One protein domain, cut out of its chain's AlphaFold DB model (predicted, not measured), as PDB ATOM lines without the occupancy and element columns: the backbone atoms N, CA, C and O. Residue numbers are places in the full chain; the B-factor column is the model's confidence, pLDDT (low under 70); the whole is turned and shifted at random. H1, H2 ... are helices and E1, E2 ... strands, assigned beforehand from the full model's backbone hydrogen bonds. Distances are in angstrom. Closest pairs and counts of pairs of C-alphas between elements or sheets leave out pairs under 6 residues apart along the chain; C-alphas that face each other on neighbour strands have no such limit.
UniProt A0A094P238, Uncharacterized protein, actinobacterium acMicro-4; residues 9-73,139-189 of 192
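What this domain is: This is residues 9 to 73 and 139 to 189 of the 192 residues of an uncharacterized protein of actinobacterium acMicro-4 (UniProt A0A094P238). One long helix, H3, runs along one side of the domain; the short helix H1 packs on it with one end, H4 crosses it about perpendicularly after the chain folds back, and a large loop arches over the side away from H3. Near the end of H3 where it begins lie a small two-stranded ribbon, E1 and E2, and the helix H2, while residues 162 to 167 stick out at its other end. The printed part has 116 residues, with named elements in the order E1, H1, E2, H2, H3, H4; the sheet E1 - E2 is antiparallel and the class is mostly helix. It is only just compact, close to loose, with a radius of gyration of the C-alphas of 15.6 A and spans of 44 by 39 by 24 A.

How they stand to each other: E1, residues 13 to 15, is the antiparallel neighbour of E2, residues 57 to 59, at 141 degrees between their directions; N 14 and O 58 are within hydrogen-bond range at 2.8 A, as are N 58 and O 14 at 2.9 A. The closest C-alphas of E1 and H1, residues 26 to 31, are those of Phe 15 and Ile 29, 6.3 A apart. For E1 and H2, residues 61 to 71, they are those of Leu 13 and Trp 64, 6.8 A apart. H2 and H3, residues 139 to 163, are near each other, with 6 pairs of C-alphas within 10 A. H1 touches residues 145 to 149 of H3, opposite ways at a steep tilt of 67 degrees, only just short of about perpendicular; the closest C-alphas, of Leu 31 and Arg 149, are 5.1 A apart. H4, residues 170 to 181, only just touches H3, with 3 pairs of C-alphas within 8 A, the closest those of Tyr 157 and Val 170 at 6.9 A; their lines are about perpendicular at 76 degrees. H4 also only just touches H1, with 3 such pairs, the closest those of Phe 28 and Trp 181 at 6.6 A. Every O i to N i+4 pair is within hydrogen-bond range in H1, H2 and H4, and 19 of 21 in H3.

Where its parts are: E1 begins at C-alpha 13, (11.312, -18.558, -5.484). H1 has 6 residues, E2 has 3, and H2 is 15.8 A long. H3 measures 35.8 A from C-alpha 139 at (6.253, -28.296, -0.761) to C-alpha 163. H4, 16.7 A, ends at C-alpha 181, (28.996, -21.869, -2.156).

The domain as a whole: The C-alphas farthest apart, of Thr 62 and Gln 166, are 45.0 A apart. Residues 74 to 138 are not printed, and C-alphas 73 and 139 are 18.1 A apart across the cut. The link from H1 to E2, residues 32 to 56, is long. Confidence is under 70 at residues 71 to 73, 167 and 184 to 189.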
ATOM      1  N   GLU A   9      16.370 -15.634 -12.227       89.62
ATOM      2  CA  GLU A   9      15.089 -15.005 -12.559       89.62
ATOM      3  C   GLU A   9      14.077 -16.023 -13.087       89.62
ATOM      4  O   GLU A   9      12.874 -15.809 -12.967       89.62
ATOM      5  N   ALA A  10      14.539 -17.161 -13.612       89.06
ATOM      6  CA  ALA A  10      13.688 -18.261 -14.059       89.06
ATOM      7  C   ALA A  10      13.200 -19.175 -12.915       89.06
ATOM      8  O   ALA A  10      12.340 -20.032 -13.146       89.06
ATOM      9  N   LEU A  11      13.736 -19.029 -11.699       92.06
ATOM     10  CA  LEU A  11      13.349 -19.842 -10.543       92.06
ATOM     11  C   LEU A  11      12.027 -19.354  -9.927       92.06
ATOM     12  O   LEU A  11      11.761 -18.151  -9.941       92.06
ATOM     13  N   PRO A  12      11.184 -20.255  -9.384       91.81
ATOM     14  CA  PRO A  12       9.889 -19.885  -8.813       91.81
ATOM     15  C   PRO A  12       9.996 -19.088  -7.510       91.81
ATOM     16  O   PRO A  12       9.104 -18.289  -7.234       91.81
ATOM     17  N   LEU A  13      11.058 -19.284  -6.725       93.94
ATOM     18  CA  LEU A  13      11.312 -18.558  -5.484       93.94
ATOM     19  C   LEU A  13      12.599 -17.738  -5.591       93.94
ATOM     20  O   LEU A  13      13.620 -18.205  -6.106       93.94
ATOM     21  N   ARG A  14      12.552 -16.523  -5.050       93.25
ATOM     22  CA  ARG A  14      13.716 -15.673  -4.803       93.25
ATOM     23  C   ARG A  14      14.247 -15.974  -3.414       93.25
ATOM     24  O   ARG A  14      13.478 -16.047  -2.463       93.25
ATOM     25  N   PHE A  15      15.558 -16.147  -3.311       93.06
ATOM     26  CA  PHE A  15      16.215 -16.292  -2.021       93.06
ATOM     27  C   PHE A  15      16.473 -14.911  -1.418       93.06
ATOM     28  O   PHE A  15      17.093 -14.067  -2.069       93.06
ATOM     29  N   SER A  16      16.006 -14.704  -0.189       90.50
ATOM     30  CA  SER A  16      16.146 -13.457   0.561       90.50
ATOM     31  C   SER A  16      17.090 -13.709   1.743       90.50
ATOM     32  O   SER A  16      16.652 -14.228   2.771       90.50
ATOM     33  N   PRO A  17      18.409 -13.464   1.610       89.19
ATOM     34  CA  PRO A  17      19.335 -13.631   2.727       89.19
ATOM     35  C   PRO A  17      19.124 -12.530   3.785       89.19
ATOM     36  O   PRO A  17      18.872 -11.385   3.402       89.19
ATOM     37  N   PRO A  18      19.282 -12.832   5.088       88.62
ATOM     38  CA  PRO A  18      19.313 -11.824   6.143       88.62
ATOM     39  C   PRO A  18      20.342 -10.718   5.896       88.62
ATOM     40  O   PRO A  18      21.384 -10.925   5.268       88.62
ATOM     41  N   ASP A  19      20.073  -9.534   6.440       86.06
ATOM     42  CA  ASP A  19      20.984  -8.400   6.316       86.06
ATOM     43  C   ASP A  19      22.378  -8.728   6.878       86.06
ATOM     44  O   ASP A  19      22.539  -9.296   7.960       86.06
ATOM     45  N   GLY A  20      23.413  -8.352   6.126       84.94
ATOM     46  CA  GLY A  20      24.809  -8.627   6.475       84.94
ATOM     47  C   GLY A  20      25.288 -10.036   6.114       84.94
ATOM     48  O   GLY A  20      26.463 -10.341   6.332       84.94
ATOM     49  N   TRP A  21      24.430 -10.882   5.540       89.25
ATOM     50  CA  TRP A  21      24.861 -12.166   5.007       89.25
ATOM     51  C   TRP A  21      25.610 -12.022   3.681       89.25
ATOM     52  O   TRP A  21      25.363 -11.118   2.877       89.25
ATOM     53  N   ARG A  22      26.528 -12.958   3.430       88.88
ATOM     54  CA  ARG A  22      27.149 -13.131   2.113       88.88
ATOM     55  C   ARG A  22      26.090 -13.549   1.094       88.88
ATOM     56  O   ARG A  22      25.102 -14.196   1.434       88.88
ATOM     57  N   LYS A  23      26.307 -13.209  -0.177       88.06
ATOM     58  CA  LYS A  23      25.464 -13.725  -1.262       88.06
ATOM     59  C   LYS A  23      25.904 -15.153  -1.593       88.06
ATOM     60  O   LYS A  23      27.068 -15.317  -1.955       88.06
ATOM     61  N   PRO A  24      25.020 -16.158  -1.493       89.81
ATOM     62  CA  PRO A  24      25.380 -17.517  -1.859       89.81
ATOM     63  C   PRO A  24      25.534 -17.674  -3.369       89.81
ATOM     64  O   PRO A  24      24.983 -16.910  -4.168       89.81
ATOM     65  N   HIS A  25      26.233 -18.733  -3.755       90.69
ATOM     66  CA  HIS A  25      26.358 -19.152  -5.139       90.69
ATOM     67  C   HIS A  25      24.976 -19.476  -5.759       90.69
ATOM     68  O   HIS A  25      24.138 -20.107  -5.105       90.69
ATOM     69  N   PRO A  26      24.723 -19.143  -7.041       91.75
ATOM     70  CA  PRO A  26      23.436 -19.409  -7.693       91.75
ATOM     71  C   PRO A  26      22.976 -20.878  -7.674       91.75
ATOM     72  O   PRO A  26      21.775 -21.147  -7.646       91.75
ATOM     73  N   LEU A  27      23.910 -21.840  -7.668       90.88
ATOM     74  CA  LEU A  27      23.569 -23.267  -7.541       90.88
ATOM     75  C   LEU A  27      22.921 -23.594  -6.196       90.88
ATOM     76  O   LEU A  27      21.929 -24.319  -6.193       90.88
ATOM     77  N   PHE A  28      23.410 -23.017  -5.095       92.25
ATOM     78  CA  PHE A  28      22.785 -23.188  -3.782       92.25
ATOM     79  C   PHE A  28      21.323 -22.727  -3.839       92.25
ATOM     80  O   PHE A  28      20.406 -23.491  -3.550       92.25
ATOM     81  N   ILE A  29      21.089 -21.517  -4.355       93.06
ATOM     82  CA  ILE A  29      19.736 -20.959  -4.491       93.06
ATOM     83  C   ILE A  29      18.836 -21.857  -5.353       93.06
ATOM     84  O   ILE A  29      17.659 -22.018  -5.038       93.06
ATOM     85  N   SER A  30      19.356 -22.442  -6.437       92.75
ATOM     86  CA  SER A  30      18.568 -23.311  -7.319       92.75
ATOM     87  C   SER A  30      18.265 -24.687  -6.736       92.75
ATOM     88  O   SER A  30      17.250 -25.265  -7.130       92.75
ATOM     89  N   LEU A  31      19.154 -25.259  -5.925       93.62
ATOM     90  CA  LEU A  31      19.020 -26.631  -5.422       93.62
ATOM     91  C   LEU A  31      18.267 -26.697  -4.089       93.62
ATOM     92  O   LEU A  31      17.714 -27.743  -3.768       93.62
ATOM     93  N   HIS A  32      18.186 -25.583  -3.363       94.00
ATOM     94  CA  HIS A  32      17.545 -25.506  -2.048       94.00
ATOM     95  C   HIS A  32      16.195 -24.761  -2.070       94.00
ATOM     96  O   HIS A  32      15.680 -24.390  -1.023       94.00
ATOM     97  N   GLN A  33      15.598 -24.530  -3.248       93.50
ATOM     98  CA  GLN A  33      14.336 -23.782  -3.388       93.50
ATOM     99  C   GLN A  33      13.242 -24.308  -2.447       93.50
ATOM    100  O   GLN A  33      12.855 -25.470  -2.539       93.50
ATOM    101  N   GLY A  34      12.702 -23.430  -1.602       90.25
ATOM    102  CA  GLY A  34      11.592 -23.758  -0.701       90.25
ATOM    103  C   GLY A  34      11.984 -24.602   0.512       90.25
ATOM    104  O   GLY A  34      11.098 -25.010   1.257       90.25
ATOM    105  N   GLU A  35      13.278 -24.862   0.728       90.25
ATOM    106  CA  GLU A  35      13.745 -25.577   1.913       90.25
ATOM    107  C   GLU A  35      13.545 -24.723   3.177       90.25
ATOM    108  O   GLU A  35      13.940 -23.550   3.195       90.25
ATOM    109  N   PRO A  36      12.942 -25.283   4.240       85.06
ATOM    110  CA  PRO A  36      12.896 -24.621   5.532       85.06
ATOM    111  C   PRO A  36      14.265 -24.732   6.215       85.06
ATOM    112  O   PRO A  36      14.740 -25.832   6.491       85.06
ATOM    113  N   PHE A  37      14.889 -23.596   6.524       86.50
ATOM    114  CA  PHE A  37      16.088 -23.571   7.363       86.50
ATOM    115  C   PHE A  37      15.700 -23.458   8.838       86.50
ATOM    116  O   PHE A  37      14.749 -22.753   9.182       86.50
ATOM    117  N   ALA A  38      16.435 -24.161   9.700       84.38
ATOM    118  CA  ALA A  38      16.249 -24.090  11.145       84.38
ATOM    119  C   ALA A  38      16.633 -22.704  11.693       84.38
ATOM    120  O   ALA A  38      17.460 -22.004  11.107       84.38
ATOM    121  N   ASP A  39      16.069 -22.328  12.842       81.81
ATOM    122  CA  ASP A  39      16.320 -21.025  13.476       81.81
ATOM    123  C   ASP A  39      17.789 -20.834  13.905       81.81
ATOM    124  O   ASP A  39      18.263 -19.706  14.036       81.81
ATOM    125  N   ASP A  40      18.517 -21.932  14.122       84.19
ATOM    126  CA  ASP A  40      19.938 -21.971  14.476       84.19
ATOM    127  C   ASP A  40      20.856 -22.266  13.279       84.19
ATOM    128  O   ASP A  40      22.069 -22.423  13.446       84.19
ATOM    129  N   TRP A  41      20.301 -22.343  12.066       86.81
ATOM    130  CA  TRP A  41      21.084 -22.640  10.878       86.81
ATOM    131  C   TRP A  41      22.082 -21.520  10.573       86.81
ATOM    132  O   TRP A  41      21.760 -20.333  10.585       86.81
ATOM    133  N   MET A  42      23.317 -21.903  10.263       85.56
ATOM    134  CA  MET A  42      24.388 -20.960   9.976       85.56
ATOM    135  C   MET A  42      25.172 -21.429   8.744       85.56
ATOM    136  O   MET A  42      25.836 -22.463   8.817       85.56
ATOM    137  N   PRO A  43      25.138 -20.693   7.616       86.62
ATOM    138  CA  PRO A  43      25.777 -21.133   6.374       86.62
ATOM    139  C   PRO A  43      27.306 -21.056   6.415       86.62
ATOM    140  O   PRO A  43      27.985 -21.779   5.693       86.62
ATOM    141  N   TYR A  44      27.862 -20.158   7.231       87.44
ATOM    142  CA  TYR A  44      29.302 -19.981   7.385       87.44
ATOM    143  C   TYR A  44      29.651 -19.466   8.788       87.44
ATOM    144  O   TYR A  44      28.829 -18.802   9.427       87.44
ATOM    145  N   PRO A  45      30.873 -19.727   9.288       85.25
ATOM    146  CA  PRO A  45      31.290 -19.280  10.612       85.25
ATOM    147  C   PRO A  45      31.170 -17.762  10.783       85.25
ATOM    148  O   PRO A  45      31.747 -16.995  10.014       85.25
ATOM    149  N   GLY A  46      30.444 -17.332  11.817       85.69
ATOM    150  CA  GLY A  46      30.270 -15.914  12.137       85.69
ATOM    151  C   GLY A  46      29.209 -15.195  11.303       85.69
ATOM    152  O   GLY A  46      29.203 -13.962  11.293       85.69
ATOM    153  N   ALA A  47      28.320 -15.918  10.612       87.19
ATOM    154  CA  ALA A  47      27.160 -15.289   9.989       87.19
ATOM    155  C   ALA A  47      26.311 -14.555  11.051       87.19
ATOM    156  O   ALA A  47      26.143 -15.067  12.164       87.19
ATOM    157  N   PRO A  48      25.783 -13.356  10.737       88.00
ATOM    158  CA  PRO A  48      24.856 -12.657  11.619       88.00
ATOM    159  C   PRO A  48      23.669 -13.539  12.023       88.00
ATOM    160  O   PRO A  48      23.192 -14.341  11.219       88.00
ATOM    161  N   ALA A  49      23.174 -13.363  13.250       86.44
ATOM    162  CA  ALA A  49      22.023 -14.115  13.746       86.44
ATOM    163  C   ALA A  49      20.777 -13.871  12.880       86.44
ATOM    164  O   ALA A  49      20.517 -12.746  12.445       86.44
ATOM    165  N   ILE A  50      20.003 -14.932  12.662       86.81
ATOM    166  CA  ILE A  50      18.787 -14.897  11.852       86.81
ATOM    167  C   ILE A  50      17.690 -14.161  12.637       86.81
ATOM    168  O   ILE A  50      17.437 -14.498  13.798       86.81
ATOM    169  N   PRO A  51      17.018 -13.159  12.044       85.69
ATOM    170  CA  PRO A  51      15.854 -12.553  12.674       85.69
ATOM    171  C   PRO A  51      14.727 -13.584  12.861       85.69
ATOM    172  O   PRO A  51      14.529 -14.434  11.991       85.69
ATOM    173  N   PRO A  52      13.931 -13.507  13.943       83.00
ATOM    174  CA  PRO A  52      12.802 -14.411  14.129       83.00
ATOM    175  C   PRO A  52      11.867 -14.393  12.914       83.00
ATOM    176  O   PRO A  52      11.526 -13.318  12.415       83.00
ATOM    177  N   SER A  53      11.413 -15.569  12.466       83.12
ATOM    178  CA  SER A  53      10.489 -15.729  11.327       83.12
ATOM    179  C   SER A  53      10.985 -15.138   9.995       83.12
ATOM    180  O   SER A  53      10.189 -14.621   9.212       83.12
ATOM    181  N   TRP A  54      12.294 -15.202   9.731       88.56
ATOM    182  CA  TRP A  54      12.858 -14.686   8.484       88.56
ATOM    183  C   TRP A  54      12.281 -15.407   7.246       88.56
ATOM    184  O   TRP A  54      12.359 -16.637   7.160       88.56
ATOM    185  N   PRO A  55      11.715 -14.678   6.265       89.00
ATOM    186  CA  PRO A  55      11.165 -15.280   5.060       89.00
ATOM    187  C   PRO A  55      12.292 -15.591   4.066       89.00
ATOM    188  O   PRO A  55      12.572 -14.816   3.159       89.00
ATOM    189  N   TRP A  56      12.937 -16.749   4.224       89.19
ATOM    190  CA  TRP A  56      14.035 -17.205   3.352       89.19
ATOM    191  C   TRP A  56      13.716 -17.164   1.858       89.19
ATOM    192  O   TRP A  56      14.606 -16.965   1.026       89.19
ATOM    193  N   TRP A  57      12.445 -17.386   1.530       92.44
ATOM    194  CA  TRP A  57      11.957 -17.542   0.175       92.44
ATOM    195  C   TRP A  57      10.794 -16.595  -0.083       92.44
ATOM    196  O   TRP A  57       9.797 -16.602   0.636       92.44
ATOM    197  N   GLU A  58      10.911 -15.825  -1.156       92.00
ATOM    198  CA  GLU A  58       9.868 -14.932  -1.647       92.00
ATOM    199  C   GLU A  58       9.367 -15.416  -3.010       92.00
ATOM    200  O   GLU A  58      10.133 -15.928  -3.828       92.00
ATOM    201  N   GLU A  59       8.076 -15.245  -3.291       91.31
ATOM    202  CA  GLU A  59       7.506 -15.635  -4.580       91.31
ATOM    203  C   GLU A  59       8.106 -14.815  -5.732       91.31
ATOM    204  O   GLU A  59       8.015 -13.586  -5.781       91.31
ATOM    205  N   ASN A  60       8.675 -15.499  -6.728       90.69
ATOM    206  CA  ASN A  60       9.149 -14.865  -7.953       90.69
ATOM    207  C   ASN A  60       8.006 -14.758  -8.972       90.69
ATOM    208  O   ASN A  60       7.951 -15.531  -9.928       90.69
ATOM    209  N   GLY A  61       7.071 -13.830  -8.742       85.69
ATOM    210  CA  GLY A  61       5.805 -13.633  -9.474       85.69
ATOM    211  C   GLY A  61       5.621 -14.395 -10.801       85.69
ATOM    212  O   GLY A  61       4.907 -15.398 -10.863       85.69
ATOM    213  N   THR A  62       6.239 -13.932 -11.893       84.38
ATOM    214  CA  THR A  62       6.049 -14.527 -13.234       84.38
ATOM    215  C   THR A  62       6.605 -15.949 -13.354       84.38
ATOM    216  O   THR A  62       5.987 -16.796 -14.007       84.38
ATOM    217  N   SER A  63       7.738 -16.229 -12.719       87.38
ATOM    218  CA  SER A  63       8.406 -17.535 -12.737       87.38
ATOM    219  C   SER A  63       7.714 -18.556 -11.839       87.38
ATOM    220  O   SER A  63       7.628 -19.725 -12.211       87.38
ATOM    221  N   TRP A  64       7.113 -18.117 -10.732       86.38
ATOM    222  CA  TRP A  64       6.213 -18.917  -9.903       86.38
ATOM    223  C   TRP A  64       5.028 -19.437 -10.719       86.38
ATOM    224  O   TRP A  64       4.808 -20.645 -10.832       86.38
ATOM    225  N   TYR A  65       4.302 -18.537 -11.389       81.94
ATOM    226  CA  TYR A  65       3.178 -18.932 -12.239       81.94
ATOM    227  C   TYR A  65       3.619 -19.871 -13.369       81.94
ATOM    228  O   TYR A  65       2.962 -20.874 -13.661       81.94
ATOM    229  N   ARG A  66       4.759 -19.570 -14.001       83.19
ATOM    230  CA  ARG A  66       5.325 -20.397 -15.066       83.19
ATOM    231  C   ARG A  66       5.676 -21.803 -14.575       83.19
ATOM    232  O   ARG A  66       5.328 -22.763 -15.259       83.19
ATOM    233  N   PHE A  67       6.290 -21.923 -13.399       85.06
ATOM    234  CA  PHE A  67       6.660 -23.191 -12.773       85.06
ATOM    235  C   PHE A  67       5.459 -24.122 -12.631       85.06
ATOM    236  O   PHE A  67       5.519 -25.267 -13.085       85.06
ATOM    237  N   PHE A  68       4.361 -23.624 -12.055       81.50
ATOM    238  CA  PHE A  68       3.155 -24.422 -11.853       81.50
ATOM    239  C   PHE A  68       2.404 -24.673 -13.151       81.50
ATOM    240  O   PHE A  68       1.913 -25.775 -13.353       81.50
ATOM    241  N   ARG A  69       2.364 -23.713 -14.080       75.81
ATOM    242  CA  ARG A  69       1.750 -23.928 -15.397       75.81
ATOM    243  C   ARG A  69       2.463 -25.023 -16.195       75.81
ATOM    244  O   ARG A  69       1.807 -25.812 -16.865       75.81
ATOM    245  N   GLU A  70       3.793 -25.066 -16.150       72.69
ATOM    246  CA  GLU A  70       4.596 -26.058 -16.879       72.69
ATOM    247  C   GLU A  70       4.611 -27.430 -16.183       72.69
ATOM    248  O   GLU A  70       4.635 -28.454 -16.866       72.69
ATOM    249  N   ARG A  71       4.546 -27.469 -14.843       68.94
ATOM    250  CA  ARG A  71       4.465 -28.709 -14.038       68.94
ATOM    251  C   ARG A  71       3.059 -29.212 -13.760       68.94
ATOM    252  O   ARG A  71       2.908 -30.345 -13.315       68.94
ATOM    253  N   ALA A  72       2.046 -28.434 -14.106       54.41
ATOM    254  CA  ALA A  72       0.694 -28.907 -14.315       54.41
ATOM    255  C   ALA A  72       0.464 -29.151 -15.815       54.41
ATOM    256  O   ALA A  72      -0.449 -28.537 -16.379       54.41
ATOM    257  N   PRO A  73       1.254 -29.999 -16.523       52.75
ATOM    258  CA  PRO A  73       0.884 -30.316 -17.879       52.75
ATOM    259  C   PRO A  73      -0.482 -30.991 -17.789       52.75
ATOM    260  O   PRO A  73      -0.647 -32.078 -17.226       52.75
ATOM    261  N   GLU A 139       5.860 -26.881  -0.809       84.81
ATOM    262  CA  GLU A 139       6.253 -28.296  -0.761       84.81
ATOM    263  C   GLU A 139       6.486 -28.870  -2.161       84.81
ATOM    264  O   GLU A 139       7.418 -29.643  -2.369       84.81
ATOM    265  N   ALA A 140       5.677 -28.477  -3.150       85.12
ATOM    266  CA  ALA A 140       5.866 -28.913  -4.532       85.12
ATOM    267  C   ALA A 140       7.177 -28.375  -5.135       85.12
ATOM    268  O   ALA A 140       7.859 -29.081  -5.886       85.12
ATOM    269  N   ILE A 141       7.538 -27.133  -4.807       89.25
ATOM    270  CA  ILE A 141       8.813 -26.534  -5.213       89.25
ATOM    271  C   ILE A 141       9.972 -27.204  -4.480       89.25
ATOM    272  O   ILE A 141      10.952 -27.568  -5.129       89.25
ATOM    273  N   TRP A 142       9.835 -27.432  -3.175       89.38
ATOM    274  CA  TRP A 142      10.842 -28.110  -2.370       89.38
ATOM    275  C   TRP A 142      11.095 -29.534  -2.858       89.38
ATOM    276  O   TRP A 142      12.240 -29.887  -3.118       89.38
ATOM    277  N   ALA A 143      10.053 -30.329  -3.104       87.50
ATOM    278  CA  ALA A 143      10.192 -31.681  -3.646       87.50
ATOM    279  C   ALA A 143      10.883 -31.686  -5.020       87.50
ATOM    280  O   ALA A 143      11.731 -32.534  -5.304       87.50
ATOM    281  N   TRP A 144      10.557 -30.714  -5.876       88.88
ATOM    282  CA  TRP A 144      11.234 -30.548  -7.158       88.88
ATOM    283  C   TRP A 144      12.719 -30.187  -6.998       88.88
ATOM    284  O   TRP A 144      13.566 -30.703  -7.732       88.88
ATOM    285  N   ALA A 145      13.036 -29.288  -6.070       91.06
ATOM    286  CA  ALA A 145      14.401 -28.869  -5.788       91.06
ATOM    287  C   ALA A 145      15.215 -30.017  -5.185       91.06
ATOM    288  O   ALA A 145      16.313 -30.292  -5.661       91.06
ATOM    289  N   GLN A 146      14.621 -30.752  -4.242       91.00
ATOM    290  CA  GLN A 146      15.175 -31.942  -3.609       91.00
ATOM    291  C   GLN A 146      15.604 -32.973  -4.647       91.00
ATOM    292  O   GLN A 146      16.751 -33.403  -4.643       91.00
ATOM    293  N   GLN A 147      14.722 -33.312  -5.592       89.62
ATOM    294  CA  GLN A 147      15.057 -34.263  -6.650       89.62
ATOM    295  C   GLN A 147      16.294 -33.807  -7.445       89.62
ATOM    296  O   GLN A 147      17.204 -34.594  -7.700       89.62
ATOM    297  N   ARG A 148      16.353 -32.522  -7.819       91.56
ATOM    298  CA  ARG A 148      17.498 -31.962  -8.554       91.56
ATOM    299  C   ARG A 148      18.771 -31.939  -7.718       91.56
ATOM    300  O   ARG A 148      19.849 -32.145  -8.268       91.56
ATOM    301  N   ARG A 149      18.650 -31.659  -6.420       92.06
ATOM    302  CA  ARG A 149      19.749 -31.655  -5.454       92.06
ATOM    303  C   ARG A 149      20.359 -33.045  -5.334       92.06
ATOM    304  O   ARG A 149      21.569 -33.185  -5.497       92.06
ATOM    305  N   ASP A 150      19.521 -34.059  -5.161       92.94
ATOM    306  CA  ASP A 150      19.945 -35.454  -5.049       92.94
ATOM    307  C   ASP A 150      20.625 -35.929  -6.344       92.94
ATOM    308  O   ASP A 150      21.713 -36.504  -6.308       92.94
ATOM    309  N   GLU A 151      20.037 -35.621  -7.506       91.75
ATOM    310  CA  GLU A 151      20.626 -35.928  -8.816       91.75
ATOM    311  C   GLU A 151      21.975 -35.218  -9.029       91.75
ATOM    312  O   GLU A 151      22.929 -35.836  -9.511       91.75
ATOM    313  N   TYR A 152      22.069 -33.936  -8.659       92.81
ATOM    314  CA  TYR A 152      23.295 -33.146  -8.769       92.81
ATOM    315  C   TYR A 152      24.405 -33.719  -7.890       92.81
ATOM    316  O   TYR A 152      25.492 -34.006  -8.393       92.81
ATOM    317  N   PHE A 153      24.146 -33.936  -6.597       92.38
ATOM    318  CA  PHE A 153      25.167 -34.439  -5.680       92.38
ATOM    319  C   PHE A 153      25.573 -35.875  -5.993       92.38
ATOM    320  O   PHE A 153      26.761 -36.183  -5.917       92.38
ATOM    321  N   ALA A 154      24.649 -36.730  -6.443       91.25
ATOM    322  CA  ALA A 154      24.993 -38.071  -6.906       91.25
ATOM    323  C   ALA A 154      25.986 -38.032  -8.083       91.25
ATOM    324  O   ALA A 154      26.979 -38.764  -8.091       91.25
ATOM    325  N   GLN A 155      25.762 -37.150  -9.064       90.44
ATOM    326  CA  GLN A 155      26.651 -36.989 -10.221       90.44
ATOM    327  C   GLN A 155      27.980 -36.320  -9.852       90.44
ATOM    328  O   GLN A 155      29.044 -36.770 -10.293       90.44
ATOM    329  N   ALA A 156      27.933 -35.266  -9.036       89.06
ATOM    330  CA  ALA A 156      29.107 -34.528  -8.591       89.06
ATOM    331  C   ALA A 156      30.026 -35.423  -7.749       89.06
ATOM    332  O   ALA A 156      31.219 -35.511  -8.032       89.06
ATOM    333  N   TYR A 157      29.465 -36.181  -6.804       89.38
ATOM    334  CA  TYR A 157      30.215 -37.125  -5.980       89.38
ATOM    335  C   TYR A 157      30.809 -38.272  -6.810       89.38
ATOM    336  O   TYR A 157      31.982 -38.614  -6.654       89.38
ATOM    337  N   ALA A 158      30.042 -38.833  -7.753       88.56
ATOM    338  CA  ALA A 158      30.546 -39.867  -8.656       88.56
ATOM    339  C   ALA A 158      31.701 -39.369  -9.541       88.56
ATOM    340  O   ALA A 158      32.573 -40.154  -9.909       88.56
ATOM    341  N   THR A 159      31.712 -38.080  -9.888       87.69
ATOM    342  CA  THR A 159      32.799 -37.446 -10.646       87.69
ATOM    343  C   THR A 159      34.007 -37.184  -9.751       87.69
ATOM    344  O   THR A 159      35.116 -37.572 -10.110       87.69
ATOM    345  N   PHE A 160      33.791 -36.616  -8.563       86.06
ATOM    346  CA  PHE A 160      34.828 -36.370  -7.561       86.06
ATOM    347  C   PHE A 160      35.604 -37.651  -7.220       86.06
ATOM    348  O   PHE A 160      36.826 -37.684  -7.343       86.06
ATOM    349  N   ARG A 161      34.896 -38.755  -6.942       85.12
ATOM    350  CA  ARG A 161      35.498 -40.068  -6.631       85.12
ATOM    351  C   ARG A 161      36.362 -40.656  -7.751       85.12
ATOM    352  O   ARG A 161      37.169 -41.540  -7.483       85.12
ATOM    353  N   ARG A 162      36.197 -40.217  -9.005       84.38
ATOM    354  CA  ARG A 162      37.079 -40.640 -10.113       84.38
ATOM    355  C   ARG A 162      38.421 -39.915 -10.094       84.38
ATOM    356  O   ARG A 162      39.389 -40.458 -10.616       84.38
ATOM    357  N   HIS A 163      38.460 -38.703  -9.544       79.19
ATOM    358  CA  HIS A 163      39.646 -37.850  -9.509       79.19
ATOM    359  C   HIS A 163      40.397 -37.944  -8.180       79.19
ATOM    360  O   HIS A 163      41.625 -37.909  -8.193       79.19
ATOM    361  N   ASP A 164      39.684 -38.133  -7.068       75.56
ATOM    362  CA  ASP A 164      40.265 -38.328  -5.742       75.56
ATOM    363  C   ASP A 164      39.747 -39.637  -5.106       75.56
ATOM    364  O   ASP A 164      38.580 -39.727  -4.707       75.56
ATOM    365  N   PRO A 165      40.583 -40.693  -5.032       70.06
ATOM    366  CA  PRO A 165      40.197 -41.975  -4.448       70.06
ATOM    367  C   PRO A 165      40.064 -41.962  -2.920       70.06
ATOM    368  O   PRO A 165      39.637 -42.978  -2.361       70.06
ATOM    369  N   GLN A 166      40.451 -40.882  -2.227       74.06
ATOM    370  CA  GLN A 166      40.372 -40.837  -0.768       74.06
ATOM    371  C   GLN A 166      38.919 -41.004  -0.282       74.06
ATOM    372  O   GLN A 166      37.955 -40.585  -0.932       74.06
ATOM    373  N   GLU A 167      38.742 -41.703   0.842       62.84
ATOM    374  CA  GLU A 167      37.431 -41.987   1.444       62.84
ATOM    375  C   GLU A 167      36.879 -40.749   2.163       62.84
ATOM    376  O   GLU A 167      36.867 -40.665   3.388       62.84
ATOM    377  N   ILE A 168      36.407 -39.773   1.391       80.25
ATOM    378  CA  ILE A 168      35.511 -38.732   1.902       80.25
ATOM    379  C   ILE A 168      34.086 -39.288   1.833       80.25
ATOM    380  O   ILE A 168      33.674 -39.809   0.796       80.25
ATOM    381  N   SER A 169      33.336 -39.216   2.936       87.81
ATOM    382  CA  SER A 169      31.921 -39.604   2.939       87.81
ATOM    383  C   SER A 169      31.099 -38.666   2.049       87.81
ATOM    384  O   SER A 169      31.459 -37.506   1.849       87.81
ATOM    385  N   VAL A 170      29.968 -39.151   1.525       86.75
ATOM    386  CA  VAL A 170      29.062 -38.327   0.700       86.75
ATOM    387  C   VAL A 170      28.648 -37.061   1.455       86.75
ATOM    388  O   VAL A 170      28.715 -35.971   0.898       86.75
ATOM    389  N   ASP A 171      28.316 -37.188   2.741       89.12
ATOM    390  CA  ASP A 171      27.884 -36.063   3.577       89.12
ATOM    391  C   ASP A 171      28.996 -35.025   3.774       89.12
ATOM    392  O   ASP A 171      28.745 -33.824   3.700       89.12
ATOM    393  N   ALA A 172      30.244 -35.470   3.962       88.19
ATOM    394  CA  ALA A 172      31.386 -34.566   4.076       88.19
ATOM    395  C   ALA A 172      31.665 -33.837   2.753       88.19
ATOM    396  O   ALA A 172      31.982 -32.647   2.757       88.19
ATOM    397  N   PHE A 173      31.497 -34.524   1.619       89.94
ATOM    398  CA  PHE A 173      31.592 -33.905   0.298       89.94
ATOM    399  C   PHE A 173      30.504 -32.842   0.097       89.94
ATOM    400  O   PHE A 173      30.827 -31.720  -0.295       89.94
ATOM    401  N   ILE A 174      29.243 -33.161   0.407       90.62
ATOM    402  CA  ILE A 174      28.118 -32.220   0.303       90.62
ATOM    403  C   ILE A 174      28.377 -30.989   1.175       90.62
ATOM    404  O   ILE A 174      28.381 -29.876   0.651       90.62
ATOM    405  N   ALA A 175      28.709 -31.183   2.455       87.81
ATOM    406  CA  ALA A 175      28.995 -30.091   3.381       87.81
ATOM    407  C   ALA A 175      30.158 -29.204   2.901       87.81
ATOM    408  O   ALA A 175      30.099 -27.982   3.022       87.81
ATOM    409  N   SER A 176      31.205 -29.798   2.314       87.56
ATOM    410  CA  SER A 176      32.328 -29.036   1.754       87.56
ATOM    411  C   SER A 176      31.924 -28.188   0.543       87.56
ATOM    412  O   SER A 176      32.363 -27.044   0.423       87.56
ATOM    413  N   GLN A 177      31.054 -28.712  -0.330       89.19
ATOM    414  CA  GLN A 177      30.553 -27.972  -1.488       89.19
ATOM    415  C   GLN A 177      29.617 -26.841  -1.064       89.19
ATOM    416  O   GLN A 177      29.737 -25.724  -1.562       89.19
ATOM    417  N   GLU A 178      28.717 -27.116  -0.123       89.06
ATOM    418  CA  GLU A 178      27.807 -26.114   0.421       89.06
ATOM    419  C   GLU A 178      28.579 -24.986   1.108       89.06
ATOM    420  O   GLU A 178      28.315 -23.819   0.830       89.06
ATOM    421  N   ALA A 179      29.601 -25.303   1.908       87.00
ATOM    422  CA  ALA A 179      30.471 -24.292   2.504       87.00
ATOM    423  C   ALA A 179      31.173 -23.428   1.440       87.00
ATOM    424  O   ALA A 179      31.226 -22.204   1.573       87.00
ATOM    425  N   ALA A 180      31.658 -24.038   0.352       87.44
ATOM    426  CA  ALA A 180      32.289 -23.315  -0.753       87.44
ATOM    427  C   ALA A 180      31.311 -22.375  -1.486       87.44
ATOM    428  O   ALA A 180      31.702 -21.298  -1.940       87.44
ATOM    429  N   TRP A 181      30.026 -22.731  -1.568       90.25
ATOM    430  CA  TRP A 181      28.996 -21.869  -2.156       90.25
ATOM    431  C   TRP A 181      28.695 -20.611  -1.341       90.25
ATOM    432  O   TRP A 181      28.130 -19.664  -1.887       90.25
ATOM    433  N   TRP A 182      29.090 -20.576  -0.072       88.19
ATOM    434  CA  TRP A 182      28.930 -19.431   0.823       88.19
ATOM    435  C   TRP A 182      30.234 -18.654   1.065       88.19
ATOM    436  O   TRP A 182      30.260 -17.696   1.848       88.19
ATOM    437  N   ASP A 183      31.320 -19.036   0.393       82.75
ATOM    438  CA  ASP A 183      32.600 -18.354   0.520       82.75
ATOM    439  C   ASP A 183      32.650 -17.037  -0.285       82.75
ATOM    440  O   ASP A 183      31.974 -16.872  -1.307       82.75
ATOM    441  N   GLU A 184      33.478 -16.088   0.167       63.75
ATOM    442  CA  GLU A 184      33.665 -14.765  -0.466       63.75
ATOM    443  C   GLU A 184      34.192 -14.882  -1.903       63.75
ATOM    444  O   GLU A 184      33.914 -14.030  -2.746       63.75
ATOM    445  N   ASN A 185      34.889 -15.983  -2.193       57.69
ATOM    446  CA  ASN A 185      35.399 -16.343  -3.508       57.69
ATOM    447  C   ASN A 185      34.564 -17.438  -4.184       57.69
ATOM    448  O   ASN A 185      35.102 -18.202  -4.973       57.69
ATOM    449  N   SER A 186      33.261 -17.542  -3.932       51.72
ATOM    450  CA  SER A 186      32.395 -18.541  -4.588       51.72
ATOM    451  C   SER A 186      32.424 -18.487  -6.131       51.72
ATOM    452  O   SER A 186      32.146 -19.490  -6.781       51.72
ATOM    453  N   ALA A 187      32.864 -17.376  -6.739       45.66
ATOM    454  CA  ALA A 187      33.191 -17.300  -8.171       45.66
ATOM    455  C   ALA A 187      34.452 -18.105  -8.579       45.66
ATOM    456  O   ALA A 187      34.592 -18.499  -9.732       45.66
ATOM    457  N   ALA A 188      35.375 -18.361  -7.651       39.72
ATOM    458  CA  ALA A 188      36.571 -19.184  -7.834       39.72
ATOM    459  C   ALA A 188      36.298 -20.690  -7.681       39.72
ATOM    460  O   ALA A 188      37.058 -21.487  -8.233       39.72
ATOM    461  N   ALA A 189      35.194 -21.084  -7.032       45.84
ATOM    462  CA  ALA A 189      34.729 -22.475  -6.999       45.84
ATOM    463  C   ALA A 189      34.312 -23.000  -8.394       45.84
ATOM    464  O   ALA A 189      34.128 -24.199  -8.572       45.84
TER     465      ALA A 189